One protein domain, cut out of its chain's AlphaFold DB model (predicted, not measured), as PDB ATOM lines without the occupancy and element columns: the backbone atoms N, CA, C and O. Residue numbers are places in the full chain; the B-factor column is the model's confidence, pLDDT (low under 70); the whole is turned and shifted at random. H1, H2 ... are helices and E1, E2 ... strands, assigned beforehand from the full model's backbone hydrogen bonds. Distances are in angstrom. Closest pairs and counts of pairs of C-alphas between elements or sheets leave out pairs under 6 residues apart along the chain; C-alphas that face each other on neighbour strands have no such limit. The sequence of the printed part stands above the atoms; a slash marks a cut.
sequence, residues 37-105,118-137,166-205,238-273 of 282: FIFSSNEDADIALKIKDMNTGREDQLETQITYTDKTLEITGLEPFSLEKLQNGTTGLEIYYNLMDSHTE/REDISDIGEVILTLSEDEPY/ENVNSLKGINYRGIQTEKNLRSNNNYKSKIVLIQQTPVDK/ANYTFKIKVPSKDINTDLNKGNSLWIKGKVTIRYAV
ATOM      1  N   PHE A  37     180.821 192.216 151.765       65.12
ATOM      2  CA  PHE A  37     181.659 191.270 152.492       65.12
ATOM      3  C   PHE A  37     183.131 191.454 152.150       65.12
ATOM      4  O   PHE A  37     183.474 191.719 150.993       65.12
ATOM      5  N   ILE A  38     183.983 191.241 153.151       69.00
ATOM      6  CA  ILE A  38     185.440 191.252 153.015       69.00
ATOM      7  C   ILE A  38     186.070 190.008 153.631       69.00
ATOM      8  O   ILE A  38     185.509 189.414 154.556       69.00
ATOM      9  N   PHE A  39     187.247 189.623 153.133       72.44
ATOM     10  CA  PHE A  39     188.055 188.603 153.798       72.44
ATOM     11  C   PHE A  39     188.486 189.085 155.187       72.44
ATOM     12  O   PHE A  39     188.920 190.225 155.364       72.44
ATOM     13  N   SER A  40     188.364 188.200 156.173       71.25
ATOM     14  CA  SER A  40     188.724 188.465 157.564       71.25
ATOM     15  C   SER A  40     189.725 187.433 158.077       71.25
ATOM     16  O   SER A  40     189.664 186.253 157.742       71.25
ATOM     17  N   SER A  41     190.644 187.861 158.936       64.88
ATOM     18  CA  SER A  41     191.431 186.964 159.782       64.88
ATOM     19  C   SER A  41     191.634 187.662 161.119       64.88
ATOM     20  O   SER A  41     192.106 188.798 161.155       64.88
ATOM     21  N   ASN A  42     191.219 187.005 162.206       56.44
ATOM     22  CA  ASN A  42     191.460 187.495 163.564       56.44
ATOM     23  C   ASN A  42     192.665 186.802 164.223       56.44
ATOM     24  O   ASN A  42     193.077 187.242 165.286       56.44
ATOM     25  N   GLU A  43     193.210 185.745 163.607       50.47
ATOM     26  CA  GLU A  43     194.370 184.943 164.030       50.47
ATOM     27  C   GLU A  43     194.792 184.009 162.864       50.47
ATOM     28  O   GLU A  43     193.989 183.724 161.967       50.47
ATOM     29  N   ASP A  44     196.024 183.480 162.899       42.88
ATOM     30  CA  ASP A  44     196.628 182.597 161.874       42.88
ATOM     31  C   ASP A  44     195.851 181.286 161.602       42.88
ATOM     32  O   ASP A  44     196.086 180.609 160.607       42.88
ATOM     33  N   ALA A  45     194.895 180.918 162.465       51.66
ATOM     34  CA  ALA A  45     194.125 179.667 162.392       51.66
ATOM     35  C   ALA A  45     192.829 179.755 161.553       51.66
ATOM     36  O   ALA A  45     192.019 178.822 161.541       51.66
ATOM     37  N   ASP A  46     192.590 180.890 160.900       68.88
ATOM     38  CA  ASP A  46     191.319 181.194 160.238       68.88
ATOM     39  C   ASP A  46     191.344 181.024 158.714       68.88
ATOM     40  O   ASP A  46     190.299 180.797 158.105       68.88
ATOM     41  N   ILE A  47     192.530 181.078 158.107       80.88
ATOM     42  CA  ILE A  47     192.738 180.835 156.680       80.88
ATOM     43  C   ILE A  47     193.812 179.765 156.556       80.88
ATOM     44  O   ILE A  47     194.886 179.899 157.135       80.88
ATOM     45  N   ALA A  48     193.526 178.696 155.821       85.69
ATOM     46  CA  ALA A  48     194.453 177.580 155.692       85.69
ATOM     47  C   ALA A  48     194.278 176.854 154.361       85.69
ATOM     48  O   ALA A  48     193.176 176.786 153.813       85.69
ATOM     49  N   LEU A  49     195.370 176.253 153.895       89.69
ATOM     50  CA  LEU A  49     195.360 175.262 152.829       89.69
ATOM     51  C   LEU A  49     195.668 173.898 153.433       89.69
ATOM     52  O   LEU A  49     196.658 173.742 154.149       89.69
ATOM     53  N   LYS A  50     194.828 172.911 153.146       91.00
ATOM     54  CA  LYS A  50     195.022 171.547 153.626       91.00
ATOM     55  C   LYS A  50     194.883 170.537 152.506       91.00
ATOM     56  O   LYS A  50     194.140 170.735 151.546       91.00
ATOM     57  N   ILE A  51     195.573 169.426 152.687       91.19
ATOM     58  CA  ILE A  51     195.414 168.212 151.909       91.19
ATOM     59  C   ILE A  51     194.512 167.276 152.698       91.19
ATOM     60  O   ILE A  51     194.777 166.982 153.861       91.19
ATOM     61  N   LYS A  52     193.433 166.817 152.070       90.44
ATOM     62  CA  LYS A  52     192.481 165.897 152.684       90.44
ATOM     63  C   LYS A  52     192.550 164.540 152.023       90.44
ATOM     64  O   LYS A  52     192.314 164.427 150.823       90.44
ATOM     65  N   ASP A  53     192.796 163.510 152.815       88.56
ATOM     66  CA  ASP A  53     192.629 162.129 152.387       88.56
ATOM     67  C   ASP A  53     191.126 161.814 152.305       88.56
ATOM     68  O   ASP A  53     190.396 161.868 153.298       88.56
ATOM     69  N   MET A  54     190.647 161.504 151.103       87.50
ATOM     70  CA  MET A  54     189.224 161.301 150.825       87.50
ATOM     71  C   MET A  54     188.698 159.958 151.346       87.50
ATOM     72  O   MET A  54     187.489 159.808 151.517       87.50
ATOM     73  N   ASN A  55     189.587 159.002 151.636       86.56
ATOM     74  CA  ASN A  55     189.216 157.685 152.157       86.56
ATOM     75  C   ASN A  55     189.051 157.704 153.680       86.56
ATOM     76  O   ASN A  55     188.171 157.040 154.225       86.56
ATOM     77  N   THR A  56     189.914 158.444 154.377       88.62
ATOM     78  CA  THR A  56     189.972 158.479 155.847       88.62
ATOM     79  C   THR A  56     189.388 159.755 156.445       88.62
ATOM     80  O   THR A  56     189.104 159.788 157.642       88.62
ATOM     81  N   GLY A  57     189.231 160.812 155.642       84.31
ATOM     82  CA  GLY A  57     188.831 162.143 156.093       84.31
ATOM     83  C   GLY A  57     189.913 162.889 156.876       84.31
ATOM     84  O   GLY A  57     189.627 163.964 157.399       84.31
ATOM     85  N   ARG A  58     191.132 162.338 156.985       87.25
ATOM     86  CA  ARG A  58     192.259 163.002 157.651       87.25
ATOM     87  C   ARG A  58     192.720 164.208 156.842       87.25
ATOM     88  O   ARG A  58     192.734 164.166 155.615       87.25
ATOM     89  N   GLU A  59     193.108 165.259 157.550       86.62
ATOM     90  CA  GLU A  59     193.566 166.518 156.971       86.62
ATOM     91  C   GLU A  59     194.992 166.807 157.436       86.62
ATOM     92  O   GLU A  59     195.243 166.872 158.640       86.62
ATOM     93  N   ASP A  60     195.885 167.047 156.482       87.50
ATOM     94  CA  ASP A  60     197.241 167.526 156.723       87.50
ATOM     95  C   ASP A  60     197.321 168.986 156.263       87.50
ATOM     96  O   ASP A  60     197.021 169.317 155.111       87.50
ATOM     97  N   GLN A  61     197.669 169.892 157.174       88.12
ATOM     98  CA  GLN A  61     197.831 171.306 156.843       88.12
ATOM     99  C   GLN A  61     199.147 171.517 156.098       88.12
ATOM    100  O   GLN A  61     200.191 171.100 156.586       88.12
ATOM    101  N   LEU A  62     199.080 172.198 154.951       86.75
ATOM    102  CA  LEU A  62     200.273 172.592 154.214       86.75
ATOM    103  C   LEU A  62     200.884 173.845 154.832       86.75
ATOM    104  O   LEU A  62     200.172 174.777 155.234       86.75
ATOM    105  N   GLU A  63     202.210 173.905 154.833       87.50
ATOM    106  CA  GLU A  63     202.903 175.163 155.073       87.50
ATOM    107  C   GLU A  63     202.495 176.187 153.998       87.50
ATOM    108  O   GLU A  63     202.503 175.891 152.800       87.50
ATOM    109  N   THR A  64     202.073 177.383 154.417       85.31
ATOM    110  CA  THR A  64     201.479 178.379 153.517       85.31
ATOM    111  C   THR A  64     201.938 179.798 153.807       85.31
ATOM    112  O   THR A  64     202.130 180.195 154.955       85.31
ATOM    113  N   GLN A  65     202.032 180.589 152.740       86.50
ATOM    114  CA  GLN A  65     202.075 182.043 152.804       86.50
ATOM    115  C   GLN A  65     200.714 182.600 152.384       86.50
ATOM    116  O   GLN A  65     200.179 182.218 151.340       86.50
ATOM    117  N   ILE A  66     200.158 183.505 153.188       85.56
ATOM    118  CA  ILE A  66     198.809 184.032 152.988       85.56
ATOM    119  C   ILE A  66     198.870 185.554 152.963       85.56
ATOM    120  O   ILE A  66     199.363 186.198 153.890       85.56
ATOM    121  N   THR A  67     198.316 186.150 151.914       84.31
ATOM    122  CA  THR A  67     198.090 187.595 151.860       84.31
ATOM    123  C   THR A  67     196.660 187.863 151.445       84.31
ATOM    124  O   THR A  67     196.081 187.115 150.656       84.31
ATOM    125  N   TYR A  68     196.050 188.904 151.997       80.62
ATOM    126  CA  TYR A  68     194.694 189.250 151.607       80.62
ATOM    127  C   TYR A  68     194.438 190.753 151.630       80.62
ATOM    128  O   TYR A  68     195.062 191.541 152.344       80.62
ATOM    129  N   THR A  69     193.477 191.121 150.800       79.00
ATOM    130  CA  THR A  69     192.806 192.416 150.767       79.00
ATOM    131  C   THR A  69     191.330 192.178 151.053       79.00
ATOM    132  O   THR A  69     190.871 191.036 151.108       79.00
ATOM    133  N   ASP A  70     190.556 193.252 151.115       73.38
ATOM    134  CA  ASP A  70     189.107 193.183 151.264       73.38
ATOM    135  C   ASP A  70     188.438 192.246 150.238       73.38
ATOM    136  O   ASP A  70     187.503 191.528 150.574       73.38
ATOM    137  N   LYS A  71     188.936 192.199 148.991       80.56
ATOM    138  CA  LYS A  71     188.284 191.465 147.885       80.56
ATOM    139  C   LYS A  71     189.018 190.224 147.395       80.56
ATOM    140  O   LYS A  71     188.459 189.454 146.613       80.56
ATOM    141  N   THR A  72     190.285 190.061 147.751       86.38
ATOM    142  CA  THR A  72     191.127 188.980 147.228       86.38
ATOM    143  C   THR A  72     191.925 188.343 148.344       86.38
ATOM    144  O   THR A  72     192.608 189.047 149.081       86.38
ATOM    145  N   LEU A  73     191.868 187.019 148.396       88.75
ATOM    146  CA  LEU A  73     192.710 186.168 149.216       88.75
ATOM    147  C   LEU A  73     193.709 185.450 148.305       88.75
ATOM    148  O   LEU A  73     193.305 184.783 147.353       88.75
ATOM    149  N   GLU A  74     194.998 185.598 148.581       91.00
ATOM    150  CA  GLU A  74     196.084 184.922 147.874       91.00
ATOM    151  C   GLU A  74     196.768 183.925 148.817       91.00
ATOM    152  O   GLU A  74     197.237 184.297 149.896       91.00
ATOM    153  N   ILE A  75     196.795 182.651 148.419       90.81
ATOM    154  CA  ILE A  75     197.343 181.546 149.216       90.81
ATOM    155  C   ILE A  75     198.421 180.822 148.413       90.81
ATOM    156  O   ILE A  75     198.148 180.267 147.351       90.81
ATOM    157  N   THR A  76     199.632 180.755 148.951       89.81
ATOM    158  CA  THR A  76     200.735 180.000 148.352       89.81
ATOM    159  C   THR A  76     201.089 178.823 149.250       89.81
ATOM    160  O   THR A  76     201.533 179.034 150.374       89.81
ATOM    161  N   GLY A  77     200.897 177.595 148.768       87.81
ATOM    162  CA  GLY A  77     201.404 176.383 149.414       87.81
ATOM    163  C   GLY A  77     202.905 176.238 149.176       87.81
ATOM    164  O   GLY A  77     203.350 176.277 148.030       87.81
ATOM    165  N   LEU A  78     203.674 176.089 150.251       84.12
ATOM    166  CA  LEU A  78     205.137 176.006 150.219       84.12
ATOM    167  C   LEU A  78     205.633 174.558 150.114       84.12
ATOM    168  O   LEU A  78     206.742 174.310 149.642       84.12
ATOM    169  N   GLU A  79     204.792 173.597 150.488       88.25
ATOM    170  CA  GLU A  79     205.105 172.173 150.432       88.25
ATOM    171  C   GLU A  79     204.498 171.500 149.191       88.25
ATOM    172  O   GLU A  79     203.347 171.767 148.830       88.25
ATOM    173  N   PRO A  80     205.244 170.596 148.531       90.06
ATOM    174  CA  PRO A  80     204.732 169.841 147.401       90.06
ATOM    175  C   PRO A  80     203.804 168.704 147.843       90.06
ATOM    176  O   PRO A  80     204.138 167.943 148.752       90.06
ATOM    177  N   PHE A  81     202.704 168.489 147.119       88.62
ATOM    178  CA  PHE A  81     201.846 167.308 147.291       88.62
ATOM    179  C   PHE A  81     201.771 166.460 146.013       88.62
ATOM    180  O   PHE A  81     202.101 166.919 144.922       88.62
ATOM    181  N   SER A  82     201.387 165.187 146.140       89.12
ATOM    182  CA  SER A  82     201.403 164.229 145.021       89.12
ATOM    183  C   SER A  82     200.294 164.506 144.001       89.12
ATOM    184  O   SER A  82     199.115 164.506 144.364       89.12
ATOM    185  N   LEU A  83     200.668 164.654 142.721       87.25
ATOM    186  CA  LEU A  83     199.704 164.710 141.619       87.25
ATOM    187  C   LEU A  83     198.876 163.431 141.553       87.25
ATOM    188  O   LEU A  83     197.664 163.513 141.424       87.25
ATOM    189  N   GLU A  84     199.521 162.267 141.625       87.44
ATOM    190  CA  GLU A  84     198.868 160.963 141.470       87.44
ATOM    191  C   GLU A  84     197.705 160.820 142.453       87.44
ATOM    192  O   GLU A  84     196.599 160.454 142.064       87.44
ATOM    193  N   LYS A  85     197.930 161.199 143.718       88.75
ATOM    194  CA  LYS A  85     196.894 161.175 144.757       88.75
ATOM    195  C   LYS A  85     195.757 162.169 144.509       88.75
ATOM    196  O   LYS A  85     194.617 161.902 144.879       88.75
ATOM    197  N   LEU A  86     196.051 163.326 143.918       87.88
ATOM    198  CA  LEU A  86     195.013 164.274 143.515       87.88
ATOM    199  C   LEU A  86     194.216 163.702 142.331       87.88
ATOM    200  O   LEU A  86     192.993 163.624 142.381       87.88
ATOM    201  N   GLN A  87     194.915 163.239 141.295       86.75
ATOM    202  CA  GLN A  87     194.360 162.731 140.043       86.75
ATOM    203  C   GLN A  87     193.601 161.419 140.175       86.75
ATOM    204  O   GLN A  87     192.751 161.158 139.339       86.75
ATOM    205  N   ASN A  88     193.877 160.584 141.171       86.69
ATOM    206  CA  ASN A  88     193.086 159.381 141.428       86.69
ATOM    207  C   ASN A  88     191.891 159.653 142.370       86.69
ATOM    208  O   ASN A  88     191.146 158.732 142.702       86.69
ATOM    209  N   GLY A  89     191.707 160.903 142.815       85.12
ATOM    210  CA  GLY A  89     190.629 161.316 143.716       85.12
ATOM    211  C   GLY A  89     190.784 160.835 145.163       85.12
ATOM    212  O   GLY A  89     189.883 161.053 145.972       85.12
ATOM    213  N   THR A  90     191.907 160.205 145.524       88.06
ATOM    214  CA  THR A  90     192.178 159.789 146.916       88.06
ATOM    215  C   THR A  90     192.538 160.966 147.811       88.06
ATOM    216  O   THR A  90     192.495 160.853 149.035       88.06
ATOM    217  N   THR A  91     192.888 162.102 147.218       90.00
ATOM    218  CA  THR A  91     193.219 163.339 147.910       90.00
ATOM    219  C   THR A  91     192.451 164.520 147.321       90.00
ATOM    220  O   THR A  91     192.296 164.624 146.107       90.00
ATOM    221  N   GLY A  92     191.992 165.423 148.188       90.81
ATOM    222  CA  GLY A  92     191.415 166.717 147.830       90.81
ATOM    223  C   GLY A  92     192.214 167.886 148.407       90.81
ATOM    224  O   GLY A  92     192.944 167.732 149.389       90.81
ATOM    225  N   LEU A  93     192.054 169.062 147.804       92.62
ATOM    226  CA  LEU A  93     192.611 170.320 148.303       92.62
ATOM    227  C   LEU A  93     191.510 171.101 149.029       92.62
ATOM    228  O   LEU A  93     190.519 171.482 148.407       92.62
ATOM    229  N   GLU A  94     191.665 171.343 150.329       91.81
ATOM    230  CA  GLU A  94     190.736 172.154 151.118       91.81
ATOM    231  C   GLU A  94     191.309 173.550 151.381       91.81
ATOM    232  O   GLU A  94     192.423 173.705 151.879       91.81
ATOM    233  N   ILE A  95     190.520 174.575 151.075       91.62
ATOM    234  CA  ILE A  95     190.837 175.983 151.297       91.62
ATOM    235  C   ILE A  95     189.854 176.522 152.326       91.62
ATOM    236  O   ILE A  95     188.669 176.676 152.029       91.62
ATOM    237  N   TYR A  96     190.346 176.827 153.519       87.38
ATOM    238  CA  TYR A  96     189.578 177.465 154.582       87.38
ATOM    239  C   TYR A  96     189.716 178.979 154.472       87.38
ATOM    240  O   TYR A  96     190.819 179.489 154.272       87.38
ATOM    241  N   TYR A  97     188.599 179.691 154.586       84.25
ATOM    242  CA  TYR A  97     188.565 181.149 154.533       84.25
ATOM    243  C   TYR A  97     187.408 181.705 155.360       84.25
ATOM    244  O   TYR A  97     186.380 181.048 155.543       84.25
ATOM    245  N   ASN A  98     187.560 182.955 155.796       78.94
ATOM    246  CA  ASN A  98     186.531 183.670 156.535       78.94
ATOM    247  C   ASN A  98     186.067 184.914 155.798       78.94
ATOM    248  O   ASN A  98     186.853 185.596 155.136       78.94
ATOM    249  N   LEU A  99     184.780 185.207 155.966       75.62
ATOM    250  CA  LEU A  99     184.146 186.426 155.488       75.62
ATOM    251  C   LEU A  99     183.506 187.169 156.666       75.62
ATOM    252  O   LEU A  99     182.876 186.542 157.525       75.62
ATOM    253  N   MET A 100     183.622 188.498 156.663       71.00
ATOM    254  CA  MET A 100     182.871 189.400 157.547       71.00
ATOM    255  C   MET A 100     182.020 190.383 156.731       71.00
ATOM    256  O   MET A 100     182.411 190.747 155.620       71.00
ATOM    257  N   ASP A 101     180.884 190.823 157.284       66.81
ATOM    258  CA  ASP A 101     180.090 191.936 156.732       66.81
ATOM    259  C   ASP A 101     180.864 193.254 156.929       66.81
ATOM    260  O   ASP A 101     181.259 193.608 158.045       66.81
ATOM    261  N   SER A 102     181.092 193.971 155.832       56.94
ATOM    262  CA  SER A 102     181.835 195.236 155.819       56.94
ATOM    263  C   SER A 102     181.084 196.415 156.443       56.94
ATOM    264  O   SER A 102     181.708 197.411 156.804       56.94
ATOM    265  N   HIS A 103     179.756 196.309 156.576       59.50
ATOM    266  CA  HIS A 103     178.871 197.371 157.069       59.50
ATOM    267  C   HIS A 103     178.573 197.224 158.563       59.50
ATOM    268  O   HIS A 103     177.509 197.625 159.040       59.50
ATOM    269  N   THR A 104     179.487 196.615 159.315       53.38
ATOM    270  CA  THR A 104     179.360 196.409 160.760       53.38
ATOM    271  C   THR A 104     179.625 197.704 161.545       53.38
ATOM    272  O   THR A 104     180.572 197.805 162.316       53.38
ATOM    273  N   GLU A 105     178.736 198.693 161.406       44.94
ATOM    274  CA  GLU A 105     178.262 199.398 162.605       44.94
ATOM    275  C   GLU A 105     177.402 198.400 163.396       44.94
ATOM    276  O   GLU A 105     176.712 197.578 162.789       44.94
ATOM    277  N   ARG A 118     172.470 175.031 159.115       50.94
ATOM    278  CA  ARG A 118     172.586 174.366 157.821       50.94
ATOM    279  C   ARG A 118     173.918 174.759 157.213       50.94
ATOM    280  O   ARG A 118     174.168 175.926 156.939       50.94
ATOM    281  N   GLU A 119     174.790 173.769 157.056       62.16
ATOM    282  CA  GLU A 119     175.926 173.900 156.156       62.16
ATOM    283  C   GLU A 119     175.360 174.072 154.747       62.16
ATOM    284  O   GLU A 119     174.791 173.137 154.177       62.16
ATOM    285  N   ASP A 120     175.481 175.276 154.194       73.00
ATOM    286  CA  ASP A 120     175.075 175.514 152.817       73.00
ATOM    287  C   ASP A 120     176.168 174.994 151.890       73.00
ATOM    288  O   ASP A 120     177.265 175.554 151.781       73.00
ATOM    289  N   ILE A 121     175.850 173.880 151.233       80.19
ATOM    290  CA  ILE A 121     176.716 173.219 150.265       80.19
ATOM    291  C   ILE A 121     176.343 173.718 148.873       80.19
ATOM    292  O   ILE A 121     175.195 173.627 148.434       80.19
ATOM    293  N   SER A 122     177.330 174.236 148.149       84.75
ATOM    294  CA  SER A 122     177.152 174.741 146.790       84.75
ATOM    295  C   SER A 122     178.250 174.237 145.866       84.75
ATOM    296  O   SER A 122     179.429 174.252 146.207       84.75
ATOM    297  N   ASP A 123     177.850 173.801 144.676       87.50
ATOM    298  CA  ASP A 123     178.763 173.500 143.579       87.50
ATOM    299  C   ASP A 123     179.271 174.816 142.975       87.50
ATOM    300  O   ASP A 123     178.469 175.709 142.678       87.50
ATOM    301  N   ILE A 124     180.590 174.947 142.826       89.06
ATOM    302  CA  ILE A 124     181.221 176.141 142.238       89.06
ATOM    303  C   ILE A 124     181.748 175.877 140.823       89.06
ATOM    304  O   ILE A 124     182.310 176.779 140.204       89.06
ATOM    305  N   GLY A 125     181.516 174.668 140.306       90.19
ATOM    306  CA  GLY A 125     181.968 174.211 139.005       90.19
ATOM    307  C   GLY A 125     183.375 173.624 139.033       90.19
ATOM    308  O   GLY A 125     183.921 173.260 140.078       90.19
ATOM    309  N   GLU A 126     183.945 173.507 137.841       92.62
ATOM    310  CA  GLU A 126     185.307 173.034 137.640       92.62
ATOM    311  C   GLU A 126     186.321 174.147 137.930       92.62
ATOM    312  O   GLU A 126     186.153 175.295 137.508       92.62
ATOM    313  N   VAL A 127     187.384 173.792 138.645       93.44
ATOM    314  CA  VAL A 127     188.537 174.646 138.916       93.44
ATOM    315  C   VAL A 127     189.736 174.053 138.193       93.44
ATOM    316  O   VAL A 127     190.064 172.885 138.368       93.44
ATOM    317  N   ILE A 128     190.402 174.874 137.389       93.38
ATOM    318  CA  ILE A 128     191.587 174.469 136.633       93.38
ATOM    319  C   ILE A 128     192.826 174.965 137.376       93.38
ATOM    320  O   ILE A 128     192.881 176.124 137.799       93.38
ATOM    321  N   LEU A 129     193.808 174.081 137.533       94.75
ATOM    322  CA  LEU A 129     195.150 174.440 137.985       94.75
ATOM    323  C   LEU A 129     196.036 174.545 136.752       94.75
ATOM    324  O   LEU A 129     196.231 173.551 136.060       94.75
ATOM    325  N   THR A 130     196.589 175.724 136.500       96.19
ATOM    326  CA  THR A 130     197.427 176.003 135.330       96.19
ATOM    327  C   THR A 130     198.891 176.063 135.737       96.19
ATOM    328  O   THR A 130     199.223 176.697 136.744       96.19
ATOM    329  N   LEU A 131     199.756 175.402 134.971       95.75
ATOM    330  CA  LEU A 131     201.201 175.406 135.175       95.75
ATOM    331  C   LEU A 131     201.723 176.851 135.208       95.75
ATOM    332  O   LEU A 131     201.404 177.669 134.347       95.75
ATOM    333  N   SER A 132     202.490 177.170 136.245       94.12
ATOM    334  CA  SER A 132     203.170 178.455 136.401       94.12
ATOM    335  C   SER A 132     204.378 178.537 135.466       94.12
ATOM    336  O   SER A 132     204.957 177.518 135.107       94.12
ATOM    337  N   GLU A 133     204.818 179.751 135.143       89.81
ATOM    338  CA  GLU A 133     206.011 179.998 134.314       89.81
ATOM    339  C   GLU A 133     207.339 179.707 135.045       89.81
ATOM    340  O   GLU A 133     208.411 179.849 134.462       89.81
ATOM    341  N   ASP A 134     207.290 179.326 136.327       90.12
ATOM    342  CA  ASP A 134     208.491 179.028 137.108       90.12
ATOM    343  C   ASP A 134     209.216 177.780 136.578       90.12
ATOM    344  O   ASP A 134     208.588 176.791 136.191       90.12
ATOM    345  N   GLU A 135     210.548 177.785 136.659       92.06
ATOM    346  CA  GLU A 135     211.345 176.601 136.341       92.06
ATOM    347  C   GLU A 135     210.997 175.432 137.281       92.06
ATOM    348  O   GLU A 135     210.949 175.608 138.508       92.06
ATOM    349  N   PRO A 136     210.777 174.220 136.744       94.06
ATOM    350  CA  PRO A 136     210.466 173.070 137.569       94.06
ATOM    351  C   PRO A 136     211.705 172.579 138.310       94.06
ATOM    352  O   PRO A 136     212.819 172.544 137.782       94.06
ATOM    353  N   TYR A 137     211.485 172.086 139.523       94.38
ATOM    354  CA  TYR A 137     212.460 171.239 140.179       94.38
ATOM    355  C   TYR A 137     212.481 169.863 139.516       94.38
ATOM    356  O   TYR A 137     211.422 169.299 139.253       94.38
ATOM    357  N   GLU A 166     200.189 171.069 131.154       91.94
ATOM    358  CA  GLU A 166     199.882 172.508 131.176       91.94
ATOM    359  C   GLU A 166     198.744 172.838 132.153       91.94
ATOM    360  O   GLU A 166     198.728 173.909 132.759       91.94
ATOM    361  N   ASN A 167     197.795 171.909 132.321       91.44
ATOM    362  CA  ASN A 167     196.675 172.053 133.236       91.44
ATOM    363  C   ASN A 167     196.362 170.740 133.965       91.44
ATOM    364  O   ASN A 167     196.350 169.665 133.360       91.44
ATOM    365  N   VAL A 168     196.018 170.842 135.248       89.69
ATOM    366  CA  VAL A 168     195.309 169.792 135.987       89.69
ATOM    367  C   VAL A 168     193.820 170.138 135.950       89.69
ATOM    368  O   VAL A 168     193.373 171.092 136.589       89.69
ATOM    369  N   ASN A 169     193.077 169.380 135.142       85.62
ATOM    370  CA  ASN A 169     191.656 169.592 134.857       85.62
ATOM    371  C   ASN A 169     190.759 168.676 135.701       85.62
ATOM    372  O   ASN A 169     191.233 167.751 136.362       85.62
ATOM    373  N   SER A 170     189.448 168.887 135.599       85.88
ATOM    374  CA  SER A 170     188.398 168.059 136.201       85.88
ATOM    375  C   SER A 170     188.398 168.040 137.733       85.88
ATOM    376  O   SER A 170     187.852 167.111 138.346       85.88
ATOM    377  N   LEU A 171     188.964 169.074 138.366       91.88
ATOM    378  CA  LEU A 171     188.781 169.306 139.795       91.88
ATOM    379  C   LEU A 171     187.449 170.013 140.011       91.88
ATOM    380  O   LEU A 171     187.283 171.190 139.695       91.88
ATOM    381  N   LYS A 172     186.489 169.302 140.588       92.69
ATOM    382  CA  LYS A 172     185.229 169.899 141.008       92.69
ATOM    383  C   LYS A 172     185.418 170.625 142.330       92.69
ATOM    384  O   LYS A 172     185.900 170.038 143.298       92.69
ATOM    385  N   GLY A 173     184.986 171.880 142.370       92.19
ATOM    386  CA  GLY A 173     184.932 172.666 143.589       92.19
ATOM    387  C   GLY A 173     183.581 172.538 144.294       92.19
ATOM    388  O   GLY A 173     182.517 172.735 143.701       92.19
ATOM    389  N   ILE A 174     183.623 172.250 145.590       90.56
ATOM    390  CA  ILE A 174     182.455 172.221 146.471       90.56
ATOM    391  C   ILE A 174     182.695 173.227 147.590       90.56
ATOM    392  O   ILE A 174     183.684 173.140 148.312       90.56
ATOM    393  N   ASN A 175     181.795 174.192 147.730       88.06
ATOM    394  CA  ASN A 175     181.862 175.219 148.757       88.06
ATOM    395  C   ASN A 175     180.888 174.906 149.894       88.06
ATOM    396  O   ASN A 175     179.692 174.747 149.650       88.06
ATOM    397  N   TYR A 176     181.411 174.889 151.114       83.62
ATOM    398  CA  TYR A 176     180.680 174.715 152.364       83.62
ATOM    399  C   TYR A 176     180.726 176.037 153.128       83.62
ATOM    400  O   TYR A 176     181.812 176.532 153.450       83.62
ATOM    401  N   ARG A 177     179.562 176.618 153.416       74.25
ATOM    402  CA  ARG A 177     179.448 177.839 154.226       74.25
ATOM    403  C   ARG A 177     178.930 177.555 155.624       74.25
ATOM    404  O   ARG A 177     178.257 176.557 155.857       74.25
ATOM    405  N   GLY A 178     179.187 178.506 156.520       64.44
ATOM    406  CA  GLY A 178     178.552 178.542 157.836       64.44
ATOM    407  C   GLY A 178     179.114 177.510 158.810       64.44
ATOM    408  O   GLY A 178     178.406 177.082 159.717       64.44
ATOM    409  N   ILE A 179     180.381 177.122 158.646       59.62
ATOM    410  CA  ILE A 179     181.046 176.164 159.533       59.62
ATOM    411  C   ILE A 179     181.170 176.816 160.915       59.62
ATOM    412  O   ILE A 179     181.927 177.769 161.124       59.62
ATOM    413  N   GLN A 180     180.392 176.339 161.884       54.38
ATOM    414  CA  GLN A 180     180.466 176.857 163.244       54.38
ATOM    415  C   GLN A 180     181.729 176.338 163.933       54.38
ATOM    416  O   GLN A 180     182.035 175.151 163.917       54.38
ATOM    417  N   THR A 181     182.456 177.247 164.579       51.94
ATOM    418  CA  THR A 181     183.474 176.908 165.580       51.94
ATOM    419  C   THR A 181     183.018 177.437 166.933       51.94
ATOM    420  O   THR A 181     182.231 178.383 166.986       51.94
ATOM    421  N   GLU A 182     183.520 176.878 168.036       44.53
ATOM    422  CA  GLU A 182     183.171 177.340 169.393       44.53
ATOM    423  C   GLU A 182     183.391 178.854 169.597       44.53
ATOM    424  O   GLU A 182     182.660 179.495 170.352       44.53
ATOM    425  N   LYS A 183     184.352 179.451 168.872       45.16
ATOM    426  CA  LYS A 183     184.629 180.899 168.853       45.16
ATOM    427  C   LYS A 183     183.558 181.688 168.071       45.16
ATOM    428  O   LYS A 183     183.166 182.769 168.507       45.16
ATOM    429  N   ASN A 184     183.022 181.132 166.977       46.94
ATOM    430  CA  ASN A 184     181.980 181.757 166.141       46.94
ATOM    431  C   ASN A 184     180.603 181.791 166.826       46.94
ATOM    432  O   ASN A 184     179.837 182.716 166.590       46.94
ATOM    433  N   LEU A 185     180.316 180.854 167.737       47.19
ATOM    434  CA  LEU A 185     179.094 180.873 168.559       47.19
ATOM    435  C   LEU A 185     178.986 182.116 169.465       47.19
ATOM    436  O   LEU A 185     177.895 182.455 169.916       47.19
ATOM    437  N   ARG A 186     180.108 182.791 169.752       43.34
ATOM    438  CA  ARG A 186     180.162 184.003 170.592       43.34
ATOM    439  C   ARG A 186     180.267 185.304 169.790       43.34
ATOM    440  O   ARG A 186     180.091 186.376 170.355       43.34
ATOM    441  N   SER A 187     180.577 185.214 168.500       48.31
ATOM    442  CA  SER A 187     180.857 186.333 167.600       48.31
ATOM    443  C   SER A 187     180.019 186.128 166.338       48.31
ATOM    444  O   SER A 187     180.499 185.553 165.362       48.31
ATOM    445  N   ASN A 188     178.771 186.602 166.360       50.41
ATOM    446  CA  ASN A 188     177.755 186.416 165.310       50.41
ATOM    447  C   ASN A 188     178.131 186.929 163.897       50.41
ATOM    448  O   ASN A 188     177.316 186.819 162.989       50.41
ATOM    449  N   ASN A 189     179.344 187.457 163.681       54.31
ATOM    450  CA  ASN A 189     179.741 188.150 162.450       54.31
ATOM    451  C   ASN A 189     180.921 187.504 161.695       54.31
ATOM    452  O   ASN A 189     181.403 188.099 160.731       54.31
ATOM    453  N   ASN A 190     181.422 186.333 162.116       58.16
ATOM    454  CA  ASN A 190     182.550 185.673 161.443       58.16
ATOM    455  C   ASN A 190     182.140 184.297 160.901       58.16
ATOM    456  O   ASN A 190     181.958 183.341 161.660       58.16
ATOM    457  N   TYR A 191     181.989 184.196 159.578       64.31
ATOM    458  CA  TYR A 191     181.581 182.957 158.921       64.31
ATOM    459  C   TYR A 191     182.809 182.201 158.422       64.31
ATOM    460  O   TYR A 191     183.462 182.642 157.475       64.31
ATOM    461  N   LYS A 192     183.082 181.032 159.014       75.00
ATOM    462  CA  LYS A 192     184.051 180.081 158.457       75.00
ATOM    463  C   LYS A 192     183.427 179.361 157.276       75.00
ATOM    464  O   LYS A 192     182.323 178.819 157.365       75.00
ATOM    465  N   SER A 193     184.144 179.371 156.169       81.06
ATOM    466  CA  SER A 193     183.778 178.676 154.946       81.06
ATOM    467  C   SER A 193     184.960 177.837 154.486       81.06
ATOM    468  O   SER A 193     186.115 178.133 154.802       81.06
ATOM    469  N   LYS A 194     184.679 176.780 153.727       87.31
ATOM    470  CA  LYS A 194     185.729 176.043 153.033       87.31
ATOM    471  C   LYS A 194     185.328 175.680 151.622       87.31
ATOM    472  O   LYS A 194     184.176 175.342 151.358       87.31
ATOM    473  N   ILE A 195     186.301 175.713 150.726       90.38
ATOM    474  CA  ILE A 195     186.187 175.153 149.384       90.38
ATOM    475  C   ILE A 195     187.023 173.887 149.333       90.38
ATOM    476  O   ILE A 195     188.173 173.887 149.754       90.38
ATOM    477  N   VAL A 196     186.442 172.819 148.808       91.50
ATOM    478  CA  VAL A 196     187.105 171.538 148.606       91.50
ATOM    479  C   VAL A 196     187.200 171.286 147.106       91.50
ATOM    480  O   VAL A 196     186.176 171.298 146.425       91.50
ATOM    481  N   LEU A 197     188.413 171.083 146.594       92.94
ATOM    482  CA  LEU A 197     188.675 170.705 145.205       92.94
ATOM    483  C   LEU A 197     188.990 169.212 145.145       92.94
ATOM    484  O   LEU A 197     189.936 168.758 145.792       92.94
ATOM    485  N   ILE A 198     188.202 168.453 144.385       90.88
ATOM    486  CA  ILE A 198     188.354 166.996 144.256       90.88
ATOM    487  C   ILE A 198     188.287 166.609 142.784       90.88
ATOM    488  O   ILE A 198     187.409 167.066 142.050       90.88
ATOM    489  N   GLN A 199     189.179 165.717 142.370       89.38
ATOM    490  CA  GLN A 199     189.128 165.108 141.049       89.38
ATOM    491  C   GLN A 199     187.876 164.233 140.906       89.38
ATOM    492  O   GLN A 199     187.692 163.275 141.656       89.38
ATOM    493  N   GLN A 200     187.018 164.529 139.926       78.81
ATOM    494  CA  GLN A 200     185.807 163.723 139.709       78.81
ATOM    495  C   GLN A 200     186.067 162.423 138.957       78.81
ATOM    496  O   GLN A 200     185.410 161.414 139.206       78.81
ATOM    497  N   THR A 201     186.981 162.470 137.992       78.88
ATOM    498  CA  THR A 201     187.304 161.334 137.135       78.88
ATOM    499  C   THR A 201     188.771 161.004 137.331       78.88
ATOM    500  O   THR A 201     189.612 161.823 136.940       78.88
ATOM    501  N   PRO A 202     189.073 159.849 137.952       75.88
ATOM    502  CA  PRO A 202     190.434 159.387 138.114       75.88
ATOM    503  C   PRO A 202     191.186 159.378 136.783       75.88
ATOM    504  O   PRO A 202     190.643 158.948 135.763       75.88
ATOM    505  N   VAL A 203     192.423 159.864 136.790       77.81
ATOM    506  CA  VAL A 203     193.318 159.791 135.634       77.81
ATOM    507  C   VAL A 203     194.300 158.651 135.864       77.81
ATOM    508  O   VAL A 203     195.279 158.801 136.590       77.81
ATOM    509  N   ASP A 204     194.063 157.519 135.207       62.84
ATOM    510  CA  ASP A 204     195.005 156.400 135.204       62.84
ATOM    511  C   ASP A 204     196.067 156.638 134.129       62.84
ATOM    512  O   ASP A 204     195.956 156.178 132.990       62.84
ATOM    513  N   LYS A 205     197.103 157.407 134.476       66.75
ATOM    514  CA  LYS A 205     198.246 157.614 133.586       66.75
ATOM    515  C   LYS A 205     199.557 157.397 134.323       66.75
ATOM    516  O   LYS A 205     200.056 158.272 135.021       66.75
ATOM    517  N   ALA A 238     206.599 171.147 140.178       95.06
ATOM    518  CA  ALA A 238     206.270 172.371 139.467       95.06
ATOM    519  C   ALA A 238     205.125 173.096 140.164       95.06
ATOM    520  O   ALA A 238     204.281 172.474 140.821       95.06
ATOM    521  N   ASN A 239     205.107 174.415 140.016       95.62
ATOM    522  CA  ASN A 239     204.080 175.254 140.607       95.62
ATOM    523  C   ASN A 239     202.878 175.352 139.674       95.62
ATOM    524  O   ASN A 239     203.034 175.544 138.473       95.62
ATOM    525  N   TYR A 240     201.684 175.294 140.245       95.81
ATOM    526  CA  TYR A 240     200.422 175.495 139.549       95.81
ATOM    527  C   TYR A 240     199.646 176.611 140.224       95.81
ATOM    528  O   TYR A 240     199.641 176.723 141.449       95.81
ATOM    529  N   THR A 241     198.974 177.427 139.426       96.44
ATOM    530  CA  THR A 241     198.132 178.520 139.905       96.44
ATOM    531  C   THR A 241     196.664 178.225 139.644       96.44
ATOM    532  O   THR A 241     196.314 177.546 138.683       96.44
ATOM    533  N   PHE A 242     195.790 178.728 140.508       95.12
ATOM    534  CA  PHE A 242     194.346 178.622 140.344       95.12
ATOM    535  C   PHE A 242     193.652 179.904 140.788       95.12
ATOM    536  O   PHE A 242     194.178 180.694 141.579       95.12
ATOM    537  N   LYS A 243     192.431 180.107 140.293       94.81
ATOM    538  CA  LYS A 243     191.595 181.250 140.656       94.81
ATOM    539  C   LYS A 243     190.145 180.819 140.798       94.81
ATOM    540  O   LYS A 243     189.545 180.309 139.859       94.81
ATOM    541  N   ILE A 244     189.575 181.076 141.967       92.94
ATOM    542  CA  ILE A 244     188.223 180.671 142.336       92.94
ATOM    543  C   ILE A 244     187.412 181.914 142.670       92.94
ATOM    544  O   ILE A 244     187.822 182.750 143.480       92.94
ATOM    545  N   LYS A 245     186.238 182.035 142.051       89.94
ATOM    546  CA  LYS A 245     185.247 183.032 142.447       89.94
ATOM    547  C   LYS A 245     184.488 182.501 143.657       89.94
ATOM    548  O   LYS A 245     183.856 181.451 143.563       89.94
ATOM    549  N   VAL A 246     184.518 183.225 144.772       83.81
ATOM    550  CA  VAL A 246     183.736 182.841 145.952       83.81
ATOM    551  C   VAL A 246     182.249 182.978 145.601       83.81
ATOM    552  O   VAL A 246     181.835 184.049 145.137       83.81
ATOM    553  N   PRO A 247     181.420 181.930 145.757       73.69
ATOM    554  CA  PRO A 247     180.023 182.016 145.353       73.69
ATOM    555  C   PRO A 247     179.274 182.974 146.285       73.69
ATOM    556  O   PRO A 247     179.555 183.022 147.478       73.69
ATOM    557  N   SER A 248     178.267 183.694 145.795       60.19
ATOM    558  CA  SER A 248     177.612 184.794 146.530       60.19
ATOM    559  C   SER A 248     176.130 184.551 146.859       60.19
ATOM    560  O   SER A 248     175.398 185.515 147.058       60.19
ATOM    561  N   LYS A 249     175.656 183.294 146.854       52.03
ATOM    562  CA  LYS A 249     174.213 182.979 146.807       52.03
ATOM    563  C   LYS A 249     173.364 183.498 147.983       52.03
ATOM    564  O   LYS A 249     172.172 183.662 147.768       52.03
ATOM    565  N   ASP A 250     173.955 183.875 149.116       45.62
ATOM    566  CA  ASP A 250     173.217 184.395 150.285       45.62
ATOM    567  C   ASP A 250     173.390 185.903 150.531       45.62
ATOM    568  O   ASP A 250     173.059 186.414 151.598       45.62
ATOM    569  N   ILE A 251     173.892 186.655 149.547       50.97
ATOM    570  CA  ILE A 251     174.074 188.105 149.670       50.97
ATOM    571  C   ILE A 251     172.974 188.787 148.850       50.97
ATOM    572  O   ILE A 251     173.108 188.927 147.635       50.97
ATOM    573  N   ASN A 252     171.866 189.108 149.527       38.53
ATOM    574  CA  ASN A 252     170.644 189.786 149.063       38.53
ATOM    575  C   ASN A 252     170.659 190.279 147.594       38.53
ATOM    576  O   ASN A 252     171.411 191.175 147.203       38.53
ATOM    577  N   THR A 253     169.796 189.680 146.777       39.94
ATOM    578  CA  THR A 253     169.846 189.607 145.307       39.94
ATOM    579  C   THR A 253     169.694 190.903 144.498       39.94
ATOM    580  O   THR A 253     169.721 190.815 143.275       39.94
ATOM    581  N   ASP A 254     169.631 192.096 145.094       38.16
ATOM    582  CA  ASP A 254     169.313 193.320 144.332       38.16
ATOM    583  C   ASP A 254     170.470 194.318 144.123       38.16
ATOM    584  O   ASP A 254     170.322 195.261 143.346       38.16
ATOM    585  N   LEU A 255     171.662 194.105 144.703       41.75
ATOM    586  CA  LEU A 255     172.791 195.059 144.573       41.75
ATOM    587  C   LEU A 255     174.063 194.483 143.913       41.75
ATOM    588  O   LEU A 255     175.045 195.189 143.682       41.75
ATOM    589  N   ASN A 256     174.047 193.207 143.522       46.56
ATOM    590  CA  ASN A 256     175.261 192.398 143.360       46.56
ATOM    591  C   ASN A 256     175.943 192.410 141.971       46.56
ATOM    592  O   ASN A 256     176.544 191.422 141.547       46.56
ATOM    593  N   LYS A 257     175.900 193.527 141.229       43.75
ATOM    594  CA  LYS A 257     176.516 193.603 139.883       43.75
ATOM    595  C   LYS A 257     178.012 193.973 139.846       43.75
ATOM    596  O   LYS A 257     178.551 194.085 138.750       43.75
ATOM    597  N   GLY A 258     178.710 194.126 140.983       48.62
ATOM    598  CA  GLY A 258     180.087 194.667 140.971       48.62
ATOM    599  C   GLY A 258     181.126 194.128 141.964       48.62
ATOM    600  O   GLY A 258     182.307 194.391 141.763       48.62
ATOM    601  N   ASN A 259     180.759 193.365 142.999       58.03
ATOM    602  CA  ASN A 259     181.693 192.975 144.068       58.03
ATOM    603  C   ASN A 259     181.915 191.459 144.093       58.03
ATOM    604  O   ASN A 259     181.247 190.725 144.808       58.03
ATOM    605  N   SER A 260     182.848 190.973 143.270       72.88
ATOM    606  CA  SER A 260     183.261 189.564 143.307       72.88
ATOM    607  C   SER A 260     184.460 189.386 144.232       72.88
ATOM    608  O   SER A 260     185.486 190.033 144.027       72.88
ATOM    609  N   LEU A 261     184.325 188.490 145.209       83.31
ATOM    610  CA  LEU A 261     185.426 188.009 146.036       83.31
ATOM    611  C   LEU A 261     186.166 186.883 145.312       83.31
ATOM    612  O   LEU A 261     185.543 186.005 144.702       83.31
ATOM    613  N   TRP A 262     187.493 186.911 145.378       90.25
ATOM    614  CA  TRP A 262     188.350 185.959 144.678       90.25
ATOM    615  C   TRP A 262     189.343 185.303 145.622       90.25
ATOM    616  O   TRP A 262     189.975 185.972 146.432       90.25
ATOM    617  N   ILE A 263     189.526 184.001 145.444       92.00
ATOM    618  CA  ILE A 263     190.654 183.266 146.003       92.00
ATOM    619  C   ILE A 263     191.592 182.960 144.844       92.00
ATOM    620  O   ILE A 263     191.184 182.349 143.855       92.00
ATOM    621  N   LYS A 264     192.837 183.406 144.947       95.12
ATOM    622  CA  LYS A 264     193.918 182.995 144.057       95.12
ATOM    623  C   LYS A 264     194.837 182.081 144.843       95.12
ATOM    624  O   LYS A 264     195.136 182.369 146.000       95.12
ATOM    625  N   GLY A 265     195.298 181.008 144.225       93.75
ATOM    626  CA  GLY A 265     196.271 180.148 144.868       93.75
ATOM    627  C   GLY A 265     197.410 179.751 143.962       93.75
ATOM    628  O   GLY A 265     197.268 179.736 142.740       93.75
ATOM    629  N   LYS A 266     198.539 179.436 144.590       95.25
ATOM    630  CA  LYS A 266     199.712 178.818 143.980       95.25
ATOM    631  C   LYS A 266     200.085 177.599 144.815       95.25
ATOM    632  O   LYS A 266     200.174 177.698 146.035       95.25
ATOM    633  N   VAL A 267     200.274 176.452 144.181       94.44
ATOM    634  CA  VAL A 267     200.623 175.202 144.861       94.44
ATOM    635  C   VAL A 267     201.718 174.463 144.124       94.44
ATOM    636  O   VAL A 267     201.739 174.442 142.895       94.44
ATOM    637  N   THR A 268     202.598 173.815 144.875       94.44
ATOM    638  CA  THR A 268     203.630 172.950 144.310       94.44
ATOM    639  C   THR A 268     203.084 171.532 144.183       94.44
ATOM    640  O   THR A 268     202.597 170.948 145.151       94.44
ATOM    641  N   ILE A 269     203.174 170.950 142.990       93.00
ATOM    642  CA  ILE A 269     202.743 169.576 142.732       93.00
ATOM    643  C   ILE A 269     203.966 168.724 142.406       93.00
ATOM    644  O   ILE A 269     204.789 169.101 141.570       93.00
ATOM    645  N   ARG A 270     204.073 167.565 143.064       93.19
ATOM    646  CA  ARG A 270     205.095 166.542 142.830       93.19
ATOM    647  C   ARG A 270     204.594 165.483 141.852       93.19
ATOM    648  O   ARG A 270     203.513 164.918 142.025       93.19
ATOM    649  N   TYR A 271     205.459 165.157 140.905       90.56
ATOM    650  CA  TYR A 271     205.303 164.139 139.881       90.56
ATOM    651  C   TYR A 271     206.381 163.079 140.095       90.56
ATOM    652  O   TYR A 271     207.560 163.411 140.227       90.56
ATOM    653  N   ALA A 272     205.976 161.813 140.128       89.50
ATOM    654  CA  ALA A 272     206.887 160.679 140.101       89.50
ATOM    655  C   ALA A 272     206.755 159.989 138.741       89.50
ATOM    656  O   ALA A 272     205.643 159.726 138.284       89.50
ATOM    657  N   VAL A 273     207.885 159.751 138.081       91.56
ATOM    658  CA  VAL A 273     207.953 159.143 136.751       91.56
ATOM    659  C   VAL A 273     208.999 158.038 136.776       91.56
ATOM    660  O   VAL A 273     210.133 158.255 137.208       91.56
TER     661      VAL A 273
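AT A GLANCE: This is residues 37 to 105, 118 to 137, 166 to 205 and 238 to 273 of the 282 residues of an uncharacterized protein of Anaerocolumna aminovalerica (UniProt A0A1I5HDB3). The strands form a nearly closed barrel, elongated, with a ring that runs E2, E6, E9, E8, E7, E10, E11, E5; at its open seam E1 and E2 come near E4 and E5 without pairing with them, and the small helix H1 lies at one end. E3 is added beside E2 at the seam and E4 beside E5, and the long strands E6 and E11 slant along the length of the barrel. The printed part has 165 residues with one named helix and eleven named strands, in the order E1 E2 E3 E4 E5 H1 E6 E7 E8 E9 E10 E11, mostly strand in class. The strands belong to one branched sheet, strongly twisted, its pairs antiparallel but for the parallel pair E5 and E11. The whole is compact, with a radius of gyration of the C-alphas of 16.2 A and spans of 56 by 33 by 28 A.

HOW THE PARTS SIT: E1, residues 37 to 39, is an edge strand antiparallel to E6, residues 91 to 101, with N 38 and O 100 3.0 A apart, within hydrogen-bond range. E2, residues 48 to 53, is antiparallel to E6 too, with N 50 and O 94 at 2.8 A; E1 and E2 lie on one side of E6. E2 forms a hairpin with the edge strand E3, residues 59 to 61, with N 51 and O 60 at 2.8 A. E3 runs on into E4, residues 64 to 68, across a break of 2 residues at 75 degrees. The edge strand E4 and E5, residues 72 to 77, are a hairpin, with N 65 and O 76 at 2.9 A. The closest C-alphas of E2 and E5, those of Leu 49 and Gly 77, are 7.0 A apart. H1, residues 83 to 87, is on the sheet at a height of 4.4 A, only just above the sheet's level; its one O i to N i+4 pair is within hydrogen-bond range. On the other side of E6 lies E9, residues 191 to 199, antiparallel, with N 95 and O 195 at 2.8 A. E7, residues 120 to 131, bends by 53 degrees at residue 123, and E8, residues 167 to 179, by 67 degrees at residue 170; they are antiparallel, with N 122 and O 175 at 2.8 A. E8 and E9 are a hairpin, with N 174 and O 196 at 2.8 A. E10, residues 238 to 245, is antiparallel to E7, with N 241 and O 130 at 2.8 A. E10 and E11, residues 262 to 273, are a hairpin, with N 240 and O 267 at 2.8 A. E11 is parallel to E5, at 18 degrees, with N 264 and O 73 at 2.8 A. The closest C-alphas of H1 and E11, those of Leu 83 and Arg 270, are 5.8 A apart.

IN THESE COORDINATES: E1 begins at C-alpha 37, (181.659, 191.270, 152.492). From first to last C-alpha E6 measures 32.7 A, E7 31.5 A, E8 30.9 A, E9 26.4 A, E10 23.8 A and E11 34.1 A. H1 begins at C-alpha 83, (199.704, 164.710, 141.619). E11 ends at C-alpha 273, (207.953, 159.143, 136.751).

THE WHOLE: The two C-alphas farthest apart, those of Glu 105 and Val 273, are 56.3 A apart. The cuts leave out residues 106 to 117, 138 to 165 and 206 to 237, with gaps of 26.1 A, 15.5 A and 17.8 A between the C-alphas on either side. The links E8 to E9 and E10 to E11 are long. The mean pLDDT of the printed part is 78.7; 43 residues are under 70, among them residues 178 to 191 and 248 to 259.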